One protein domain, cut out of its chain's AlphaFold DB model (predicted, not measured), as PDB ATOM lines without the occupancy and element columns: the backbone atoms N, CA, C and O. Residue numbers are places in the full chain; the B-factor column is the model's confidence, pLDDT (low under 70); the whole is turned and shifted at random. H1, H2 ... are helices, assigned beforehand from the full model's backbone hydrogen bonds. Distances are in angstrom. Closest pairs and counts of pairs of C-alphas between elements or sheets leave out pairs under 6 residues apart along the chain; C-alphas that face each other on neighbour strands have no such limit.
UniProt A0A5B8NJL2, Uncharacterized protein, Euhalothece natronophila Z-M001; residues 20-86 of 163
ATOM      1  N   ILE A  20     -50.399  33.179  30.206       91.19
ATOM      2  CA  ILE A  20     -49.983  32.003  29.434       91.19
ATOM      3  C   ILE A  20     -48.498  32.044  29.042       91.19
ATOM      4  O   ILE A  20     -47.866  30.992  28.963       91.19
ATOM      5  N   ASP A  21     -47.922  33.237  28.868       93.00
ATOM      6  CA  ASP A  21     -46.509  33.414  28.525       93.00
ATOM      7  C   ASP A  21     -45.612  32.887  29.655       93.00
ATOM      8  O   ASP A  21     -44.604  32.229  29.402       93.00
ATOM      9  N   LEU A  22     -46.021  33.088  30.915       94.25
ATOM     10  CA  LEU A  22     -45.343  32.508  32.073       94.25
ATOM     11  C   LEU A  22     -45.337  30.980  32.010       94.25
ATOM     12  O   LEU A  22     -44.328  30.364  32.335       94.25
ATOM     13  N   PHE A  23     -46.449  30.359  31.614       94.94
ATOM     14  CA  PHE A  23     -46.555  28.900  31.584       94.94
ATOM     15  C   PHE A  23     -45.641  28.292  30.517       94.94
ATOM     16  O   PHE A  23     -45.053  27.243  30.761       94.94
ATOM     17  N   TYR A  24     -45.453  28.975  29.383       93.25
ATOM     18  CA  TYR A  24     -44.446  28.589  28.390       93.25
ATOM     19  C   TYR A  24     -43.014  28.781  28.897       93.25
ATOM     20  O   TYR A  24     -42.152  27.945  28.637       93.25
ATOM     21  N   LEU A  25     -42.746  29.854  29.647       92.81
ATOM     22  CA  LEU A  25     -41.444  30.044  30.293       92.81
ATOM     23  C   LEU A  25     -41.181  28.976  31.364       92.81
ATOM     24  O   LEU A  25     -40.047  28.538  31.535       92.81
ATOM     25  N   LEU A  26     -42.218  28.531  32.072       93.62
ATOM     26  CA  LEU A  26     -42.126  27.488  33.095       93.62
ATOM     27  C   LEU A  26     -41.747  26.127  32.500       93.62
ATOM     28  O   LEU A  26     -41.112  25.322  33.176       93.62
ATOM     29  N   SER A  27     -42.107  25.886  31.241       92.88
ATOM     30  CA  SER A  27     -41.790  24.667  30.500       92.88
ATOM     31  C   SER A  27     -40.619  24.806  29.520       92.88
ATOM     32  O   SER A  27     -40.392  23.898  28.721       92.88
ATOM     33  N   GLN A  28     -39.876  25.918  29.553       87.69
ATOM     34  CA  GLN A  28     -38.845  26.225  28.548       87.69
ATOM     35  C   GLN A  28     -37.714  25.183  28.483       87.69
ATOM     36  O   GLN A  28     -37.137  24.969  27.421       87.69
ATOM     37  N   ASP A  29     -37.414  24.532  29.611       83.31
ATOM     38  CA  ASP A  29     -36.343  23.534  29.725       83.31
ATOM     39  C   ASP A  29     -36.829  22.114  29.359       83.31
ATOM     40  O   ASP A  29     -36.078  21.141  29.444       83.31
ATOM     41  N   SER A  30     -38.096  21.978  28.955       83.25
ATOM     42  CA  SER A  30     -38.733  20.718  28.574       83.25
ATOM     43  C   SER A  30     -38.860  20.584  27.051       83.25
ATOM     44  O   SER A  30     -38.916  21.565  26.312       83.25
ATOM     45  N   GLY A  31     -38.973  19.346  26.557       85.56
ATOM     46  CA  GLY A  31     -39.314  19.107  25.149       85.56
ATOM     47  C   GLY A  31     -40.680  19.707  24.770       85.56
ATOM     48  O   GLY A  31     -41.561  19.844  25.620       85.56
ATOM     49  N   LEU A  32     -40.880  20.020  23.482       83.38
ATOM     50  CA  LEU A  32     -42.092  20.685  22.961       83.38
ATOM     51  C   LEU A  32     -43.406  20.027  23.419       83.38
ATOM     52  O   LEU A  32     -44.358  20.719  23.783       83.38
ATOM     53  N   GLU A  33     -43.456  18.694  23.430       86.44
ATOM     54  CA  GLU A  33     -44.635  17.942  23.864       86.44
ATOM     55  C   GLU A  33     -44.941  18.155  25.355       86.44
ATOM     56  O   GLU A  33     -46.066  18.496  25.720       86.44
ATOM     57  N   GLN A  34     -43.927  18.034  26.218       86.88
ATOM     58  CA  GLN A  34     -44.069  18.282  27.657       86.88
ATOM     59  C   GLN A  34     -44.475  19.729  27.937       86.88
ATOM     60  O   GLN A  34     -45.301  19.972  28.812       86.88
ATOM     61  N   SER A  35     -43.948  20.677  27.159       91.19
ATOM     62  CA  SER A  35     -44.326  22.083  27.254       91.19
ATOM     63  C   SER A  35     -45.806  22.306  26.947       91.19
ATOM     64  O   SER A  35     -46.521  22.897  27.759       91.19
ATOM     65  N   SER A  36     -46.312  21.742  25.845       91.69
ATOM     66  CA  SER A  36     -47.745  21.799  25.529       91.69
ATOM     67  C   SER A  36     -48.601  21.159  26.627       91.69
ATOM     68  O   SER A  36     -49.646  21.704  26.994       91.69
ATOM     69  N   ASN A  37     -48.155  20.026  27.173       93.56
ATOM     70  CA  ASN A  37     -48.867  19.312  28.229       93.56
ATOM     71  C   ASN A  37     -48.904  20.107  29.538       93.56
ATOM     72  O   ASN A  37     -49.963  20.173  30.157       93.56
ATOM     73  N   LEU A  38     -47.806  20.763  29.929       95.25
ATOM     74  CA  LEU A  38     -47.749  21.596  31.131       95.25
ATOM     75  C   LEU A  38     -48.712  22.776  31.019       95.25
ATOM     76  O   LEU A  38     -49.528  22.979  31.917       95.25
ATOM     77  N   VAL A  39     -48.669  23.520  29.911       95.69
ATOM     78  CA  VAL A  39     -49.543  24.687  29.700       95.69
ATOM     79  C   VAL A  39     -51.016  24.272  29.752       95.69
ATOM     80  O   VAL A  39     -51.812  24.886  30.465       95.69
ATOM     81  N   LYS A  40     -51.384  23.187  29.057       95.81
ATOM     82  CA  LYS A  40     -52.752  22.643  29.081       95.81
ATOM     83  C   LYS A  40     -53.158  22.184  30.479       95.81
ATOM     84  O   LYS A  40     -54.242  22.542  30.934       95.81
ATOM     85  N   ALA A  41     -52.304  21.421  31.163       96.44
ATOM     86  CA  ALA A  41     -52.566  20.946  32.519       96.44
ATOM     87  C   ALA A  41     -52.775  22.124  33.479       96.44
ATOM     88  O   ALA A  41     -53.742  22.130  34.235       96.44
ATOM     89  N   ARG A  42     -51.946  23.170  33.389       97.25
ATOM     90  CA  ARG A  42     -52.038  24.362  34.241       97.25
ATOM     91  C   ARG A  42     -53.326  25.159  34.038       97.25
ATOM     92  O   ARG A  42     -53.933  25.582  35.024       97.25
ATOM     93  N   ILE A  43     -53.754  25.353  32.790       96.50
ATOM     94  CA  ILE A  43     -55.005  26.055  32.458       96.50
ATOM     95  C   ILE A  43     -56.219  25.235  32.917       96.50
ATOM     96  O   ILE A  43     -57.121  25.763  33.571       96.50
ATOM     97  N   ASN A  44     -56.226  23.932  32.625       97.25
ATOM     98  CA  ASN A  44     -57.323  23.039  32.997       97.25
ATOM     99  C   ASN A  44     -57.452  22.897  34.517       97.25
ATOM    100  O   ASN A  44     -58.568  22.919  35.040       97.25
ATOM    101  N   ALA A  45     -56.325  22.794  35.226       97.62
ATOM    102  CA  ALA A  45     -56.288  22.742  36.681       97.62
ATOM    103  C   ALA A  45     -56.933  23.988  37.292       97.62
ATOM    104  O   ALA A  45     -57.767  23.870  38.188       97.62
ATOM    105  N   GLU A  46     -56.612  25.180  36.782       97.56
ATOM    106  CA  GLU A  46     -57.208  26.421  37.271       97.56
ATOM    107  C   GLU A  46     -58.707  26.475  37.011       97.56
ATOM    108  O   GLU A  46     -59.477  26.699  37.944       97.56
ATOM    109  N   HIS A  47     -59.127  26.208  35.772       97.00
ATOM    110  CA  HIS A  47     -60.540  26.189  35.409       97.00
ATOM    111  C   HIS A  47     -61.330  25.237  36.315       97.00
ATOM    112  O   HIS A  47     -62.343  25.623  36.900       97.00
ATOM    113  N   ARG A  48     -60.828  24.010  36.497       97.25
ATOM    114  CA  ARG A  48     -61.452  22.994  37.347       97.25
ATOM    115  C   ARG A  48     -61.473  23.398  38.820       97.25
ATOM    116  O   ARG A  48     -62.453  23.156  39.522       97.25
ATOM    117  N   THR A  49     -60.397  24.010  39.306       97.56
ATOM    118  CA  THR A  49     -60.325  24.497  40.688       97.56
ATOM    119  C   THR A  49     -61.345  25.608  40.913       97.56
ATOM    120  O   THR A  49     -62.055  25.565  41.912       97.56
ATOM    121  N   ARG A  50     -61.490  26.554  39.972       95.81
ATOM    122  CA  ARG A  50     -62.498  27.623  40.049       95.81
ATOM    123  C   ARG A  50     -63.918  27.067  40.000       95.81
ATOM    124  O   ARG A  50     -64.722  27.434  40.846       95.81
ATOM    125  N   SER A  51     -64.218  26.157  39.070       96.50
ATOM    126  CA  SER A  51     -65.574  25.616  38.902       96.50
ATOM    127  C   SER A  51     -66.063  24.801  40.100       96.50
ATOM    128  O   SER A  51     -67.260  24.740  40.357       96.50
ATOM    129  N   GLU A  52     -65.150  24.146  40.820       96.00
ATOM    130  CA  GLU A  52     -65.485  23.297  41.969       96.00
ATOM    131  C   GLU A  52     -65.297  24.009  43.325       96.00
ATOM    132  O   GLU A  52     -65.659  23.470  44.373       96.00
ATOM    133  N   SER A  53     -64.721  25.214  43.331       95.25
ATOM    134  CA  SER A  53     -64.494  25.991  44.547       95.25
ATOM    135  C   SER A  53     -65.789  26.628  45.048       95.25
ATOM    136  O   SER A  53     -66.576  27.184  44.290       95.25
ATOM    137  N   LYS A  54     -65.980  26.612  46.371       95.00
ATOM    138  CA  LYS A  54     -67.021  27.409  47.047       95.00
ATOM    139  C   LYS A  54     -66.572  28.846  47.347       95.00
ATOM    140  O   LYS A  54     -67.369  29.645  47.826       95.00
ATOM    141  N   ARG A  55     -65.285  29.146  47.148       95.94
ATOM    142  CA  ARG A  55     -64.678  30.477  47.309       95.94
ATOM    143  C   ARG A  55     -64.750  31.221  45.980       95.94
ATOM    144  O   ARG A  55     -64.661  30.583  44.934       95.94
ATOM    145  N   GLU A  56     -64.833  32.546  46.028       95.81
ATOM    146  CA  GLU A  56     -64.817  33.380  44.820       95.81
ATOM    147  C   GLU A  56     -63.430  33.416  44.163       95.81
ATOM    148  O   GLU A  56     -63.330  33.615  42.955       95.81
ATOM    149  N   ASP A  57     -62.368  33.195  44.947       96.38
ATOM    150  CA  ASP A  57     -61.007  33.068  44.430       96.38
ATOM    151  C   ASP A  57     -60.232  31.888  45.021       96.38
ATOM    152  O   ASP A  57     -60.581  31.340  46.076       96.38
ATOM    153  N   ILE A  58     -59.169  31.510  44.313       97.44
ATOM    154  CA  ILE A  58     -58.371  30.309  44.546       97.44
ATOM    155  C   ILE A  58     -56.875  30.631  44.558       97.44
ATOM    156  O   ILE A  58     -56.415  31.545  43.876       97.44
ATOM    157  N   SER A  59     -56.099  29.873  45.329       97.75
ATOM    158  CA  SER A  59     -54.645  30.028  45.408       97.75
ATOM    159  C   SER A  59     -53.909  29.106  44.447       97.75
ATOM    160  O   SER A  59     -54.412  28.053  44.051       97.75
ATOM    161  N   ILE A  60     -52.665  29.462  44.131       97.94
ATOM    162  CA  ILE A  60     -51.785  28.623  43.312       97.94
ATOM    163  C   ILE A  60     -51.623  27.211  43.884       97.94
ATOM    164  O   ILE A  60     -51.653  26.238  43.140       97.94
ATOM    165  N   HIS A  61     -51.551  27.067  45.207       97.75
ATOM    166  CA  HIS A  61     -51.457  25.755  45.844       97.75
ATOM    167  C   HIS A  61     -52.716  24.917  45.601       97.75
ATOM    168  O   HIS A  61     -52.611  23.729  45.316       97.75
ATOM    169  N   GLN A  62     -53.906  25.528  45.638       97.75
ATOM    170  CA  GLN A  62     -55.150  24.826  45.307       97.75
ATOM    171  C   GLN A  62     -55.177  24.380  43.842       97.75
ATOM    172  O   GLN A  62     -55.660  23.287  43.557       97.75
ATOM    173  N   ILE A  63     -54.633  25.200  42.936       98.00
ATOM    174  CA  ILE A  63     -54.512  24.860  41.514       98.00
ATOM    175  C   ILE A  63     -53.609  23.636  41.335       98.00
ATOM    176  O   ILE A  63     -54.014  22.671  40.691       98.00
ATOM    177  N   TYR A  64     -52.412  23.642  41.930       97.94
ATOM    178  CA  TYR A  64     -51.483  22.512  41.831       97.94
ATOM    179  C   TYR A  64     -52.037  21.252  42.497       97.94
ATOM    180  O   TYR A  64     -51.936  20.169  41.933       97.94
ATOM    181  N   GLU A  65     -52.709  21.363  43.641       96.94
ATOM    182  CA  GLU A  65     -53.312  20.190  44.278       96.94
ATOM    183  C   GLU A  65     -54.410  19.527  43.440       96.94
ATOM    184  O   GLU A  65     -54.653  18.325  43.582       96.94
ATOM    185  N   LYS A  66     -55.048  20.276  42.534       95.44
ATOM    186  CA  LYS A  66     -56.166  19.780  41.732       95.44
ATOM    187  C   LYS A  66     -55.766  18.790  40.643       95.44
ATOM    188  O   LYS A  66     -56.598  17.967  40.255       95.44
ATOM    189  N   ASP A  67     -54.540  18.879  40.133       95.56
ATOM    190  CA  ASP A  67     -54.122  18.156  38.935       95.56
ATOM    191  C   ASP A  67     -52.781  17.438  39.142       95.56
ATOM    192  O   ASP A  67     -51.722  18.043  39.310       95.56
ATOM    193  N   ASN A  68     -52.829  16.104  39.121       94.88
ATOM    194  CA  ASN A  68     -51.640  15.270  39.299       94.88
ATOM    195  C   ASN A  68     -50.657  15.383  38.129       94.88
ATOM    196  O   ASN A  68     -49.455  15.268  38.352       94.88
ATOM    197  N   THR A  69     -51.142  15.622  36.909       93.62
ATOM    198  CA  THR A  69     -50.282  15.822  35.735       93.62
ATOM    199  C   THR A  69     -49.481  17.105  35.908       93.62
ATOM    200  O   THR A  69     -48.268  17.110  35.722       93.62
ATOM    201  N   LEU A  70     -50.135  18.182  36.349       96.00
ATOM    202  CA  LEU A  70     -49.462  19.442  36.650       96.00
ATOM    203  C   LEU A  70     -48.389  19.264  37.735       96.00
ATOM    204  O   LEU A  70     -47.266  19.724  37.541       96.00
ATOM    205  N   LYS A  71     -48.696  18.545  38.824       95.19
ATOM    206  CA  LYS A  71     -47.725  18.237  39.898       95.19
ATOM    207  C   LYS A  71     -46.541  17.386  39.439       95.19
ATOM    208  O   LYS A  71     -45.467  17.472  40.026       95.19
ATOM    209  N   GLN A  72     -46.724  16.544  38.423       93.81
ATOM    210  CA  GLN A  72     -45.634  15.758  37.840       93.81
ATOM    211  C   GLN A  72     -44.733  16.607  36.936       93.81
ATOM    212  O   GLN A  72     -43.534  16.354  36.859       93.81
ATOM    213  N   LEU A  73     -45.302  17.606  36.260       93.50
ATOM    214  CA  LEU A  73     -44.582  18.448  35.304       93.50
ATOM    215  C   LEU A  73     -43.909  19.663  35.963       93.50
ATOM    216  O   LEU A  73     -42.875  20.124  35.483       93.50
ATOM    217  N   SER A  74     -44.467  20.199  37.052       95.75
ATOM    218  CA  SER A  74     -43.936  21.378  37.748       95.75
ATOM    219  C   SER A  74     -44.406  21.463  39.209       95.75
ATOM    220  O   SER A  74     -45.072  20.566  39.716       95.75
ATOM    221  N   SER A  75     -44.059  22.551  39.899       96.69
ATOM    222  CA  SER A  75     -44.544  22.859  41.247       96.69
ATOM    223  C   SER A  75     -44.966  24.323  41.380       96.69
ATOM    224  O   SER A  75     -44.506  25.190  40.629       96.69
ATOM    225  N   ALA A  76     -45.810  24.602  42.378       97.50
ATOM    226  CA  ALA A  76     -46.249  25.956  42.698       97.50
ATOM    227  C   ALA A  76     -45.057  26.879  42.995       97.50
ATOM    228  O   ALA A  76     -45.033  28.023  42.552       97.50
ATOM    229  N   GLU A  77     -44.028  26.377  43.678       97.62
ATOM    230  CA  GLU A  77     -42.825  27.134  44.030       97.62
ATOM    231  C   GLU A  77     -42.036  27.552  42.789       97.62
ATOM    232  O   GLU A  77     -41.563  28.686  42.725       97.62
ATOM    233  N   LYS A  78     -41.919  26.678  41.779       96.56
ATOM    234  CA  LYS A  78     -41.256  27.029  40.514       96.56
ATOM    235  C   LYS A  78     -42.000  28.152  39.793       96.56
ATOM    236  O   LYS A  78     -41.368  29.110  39.355       96.56
ATOM    237  N   GLU A  79     -43.326  28.063  39.710       97.12
ATOM    238  CA  GLU A  79     -44.163  29.103  39.099       97.12
ATOM    239  C   GLU A  79     -44.094  30.423  39.885       97.12
ATOM    240  O   GLU A  79     -43.891  31.475  39.282       97.12
ATOM    241  N   ILE A  80     -44.153  30.381  41.223       97.75
ATOM    242  CA  ILE A  80     -43.990  31.553  42.105       97.75
ATOM    243  C   ILE A  80     -42.638  32.232  41.874       97.75
ATOM    244  O   ILE A  80     -42.573  33.451  41.710       97.75
ATOM    245  N   LEU A  81     -41.545  31.464  41.865       97.25
ATOM    246  CA  LEU A  81     -40.202  32.003  41.644       97.25
ATOM    247  C   LEU A  81     -40.092  32.665  40.270       97.25
ATOM    248  O   LEU A  81     -39.468  33.722  40.132       97.25
ATOM    249  N   LEU A  82     -40.715  32.060  39.259       96.25
ATOM    250  CA  LEU A  82     -40.718  32.588  37.908       96.25
ATOM    251  C   LEU A  82     -41.557  33.868  37.794       96.25
ATOM    252  O   LEU A  82     -41.095  34.817  37.165       96.25
ATOM    253  N   GLU A  83     -42.717  33.945  38.451       96.44
ATOM    254  CA  GLU A  83     -43.502  35.184  38.583       96.44
ATOM    255  C   GLU A  83     -42.652  36.290  39.209       96.44
ATOM    256  O   GLU A  83     -42.431  37.335  38.598       96.44
ATOM    257  N   VAL A  84     -42.079  36.038  40.390       96.94
ATOM    258  CA  VAL A  84     -41.241  37.002  41.123       96.94
ATOM    259  C   VAL A  84     -40.103  37.533  40.246       96.94
ATOM    260  O   VAL A  84     -39.822  38.735  40.247       96.94
ATOM    261  N   LYS A  85     -39.455  36.657  39.470       96.94
ATOM    262  CA  LYS A  85     -38.356  37.020  38.561       96.94
ATOM    263  C   LYS A  85     -38.789  38.019  37.481       96.94
ATOM    264  O   LYS A  85     -37.984  38.868  37.076       96.94
ATOM    265  N   HIS A  86     -40.037  37.951  37.031       96.69
ATOM    266  CA  HIS A  86     -40.571  38.750  35.926       96.69
ATOM    267  C   HIS A  86     -41.424  39.940  36.377       96.69
ATOM    268  O   HIS A  86     -41.978  40.648  35.538       96.69
TER     269      HIS A  86
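What this domain is: This is residues 20 to 86 of the 163 residues of an uncharacterized protein of Euhalothece natronophila Z-M001 (UniProt A0A5B8NJL2). One long helix, H2, makes the bar along which this model is laid out, with H3 and H4 packed over one side of it and H1 crossing its first half on another side. H5 is clear of the bar and packs on H1, with its last residues reaching away from H2. The printed part has 67 residues with five named helices, in the order H1, H2, H3, H4, H5, and no named strand; the class is all helix. The whole is compact, with a radius of gyration of the C-alphas of 11.6 A and spans of 36 by 25 by 17 A.

How they stand to each other: H1, residues 20 to 26, touches H2, residues 32 to 52, with residues 35 to 42 of H2 alone; the closest C-alphas, those of Phe 23 and Val 39, are 5.5 A apart. These two helices run opposite ways at a steep tilt of 56 degrees. H2 touches H3, residues 60 to 66, with residues 42 to 49 of H2 alone, about perpendicular at 87 degrees; the closest C-alphas, those of Glu 46 and Ile 63, are 5.3 A apart. H2 also touches H4, residues 68 to 73, and the closest C-alphas, those of Ala 41 and Leu 70, are 5.4 A apart. H2 and H4 run opposite ways at a tilt of 35.1 degrees, only just steep. H3 and H4 touch only at the corner by their link, and only just, with 3 pairs of C-alphas within 8 A; the closest are those of Tyr 64 and Lys 71, 6.0 A apart. H5, residues 76 to 86, touches H1 at 72 degrees, only just about perpendicular, and the closest C-alphas, those of Leu 26 and Glu 79, are 6.5 A apart. H3 and H5 only just touch, with 3 pairs of C-alphas within 8 A, the closest those of His 61 and Ala 76 at 6.1 A. H2 and H5 are apart, and so are H4 and H5. In H1, H2, H3, H4 and H5 every O i to N i+4 pair is within hydrogen-bond range.

Where its parts are: H1 begins at C-alpha 20, at (-49.983, 32.003, 29.434), and is 9.8 A from first to last C-alpha. H2 runs 30.3 A, from C-alpha 32 at (-42.092, 20.685, 22.961) to C-alpha 52 at (-65.485, 23.297, 41.969). H3 measures 10.0 A, H4 8.7 A and H5 15.5 A, and H5 ends at C-alpha 86, at (-40.571, 38.750, 35.926).

The domain as a whole: The C-alphas farthest apart, those of Gly 31 and Lys 54, are 36.3 A from each other. The printed part has no cut and no long link; the link from H2 to H3 is short, and the other three are tight. The mean pLDDT of the printed part is 94.7, and no printed residue is under 70.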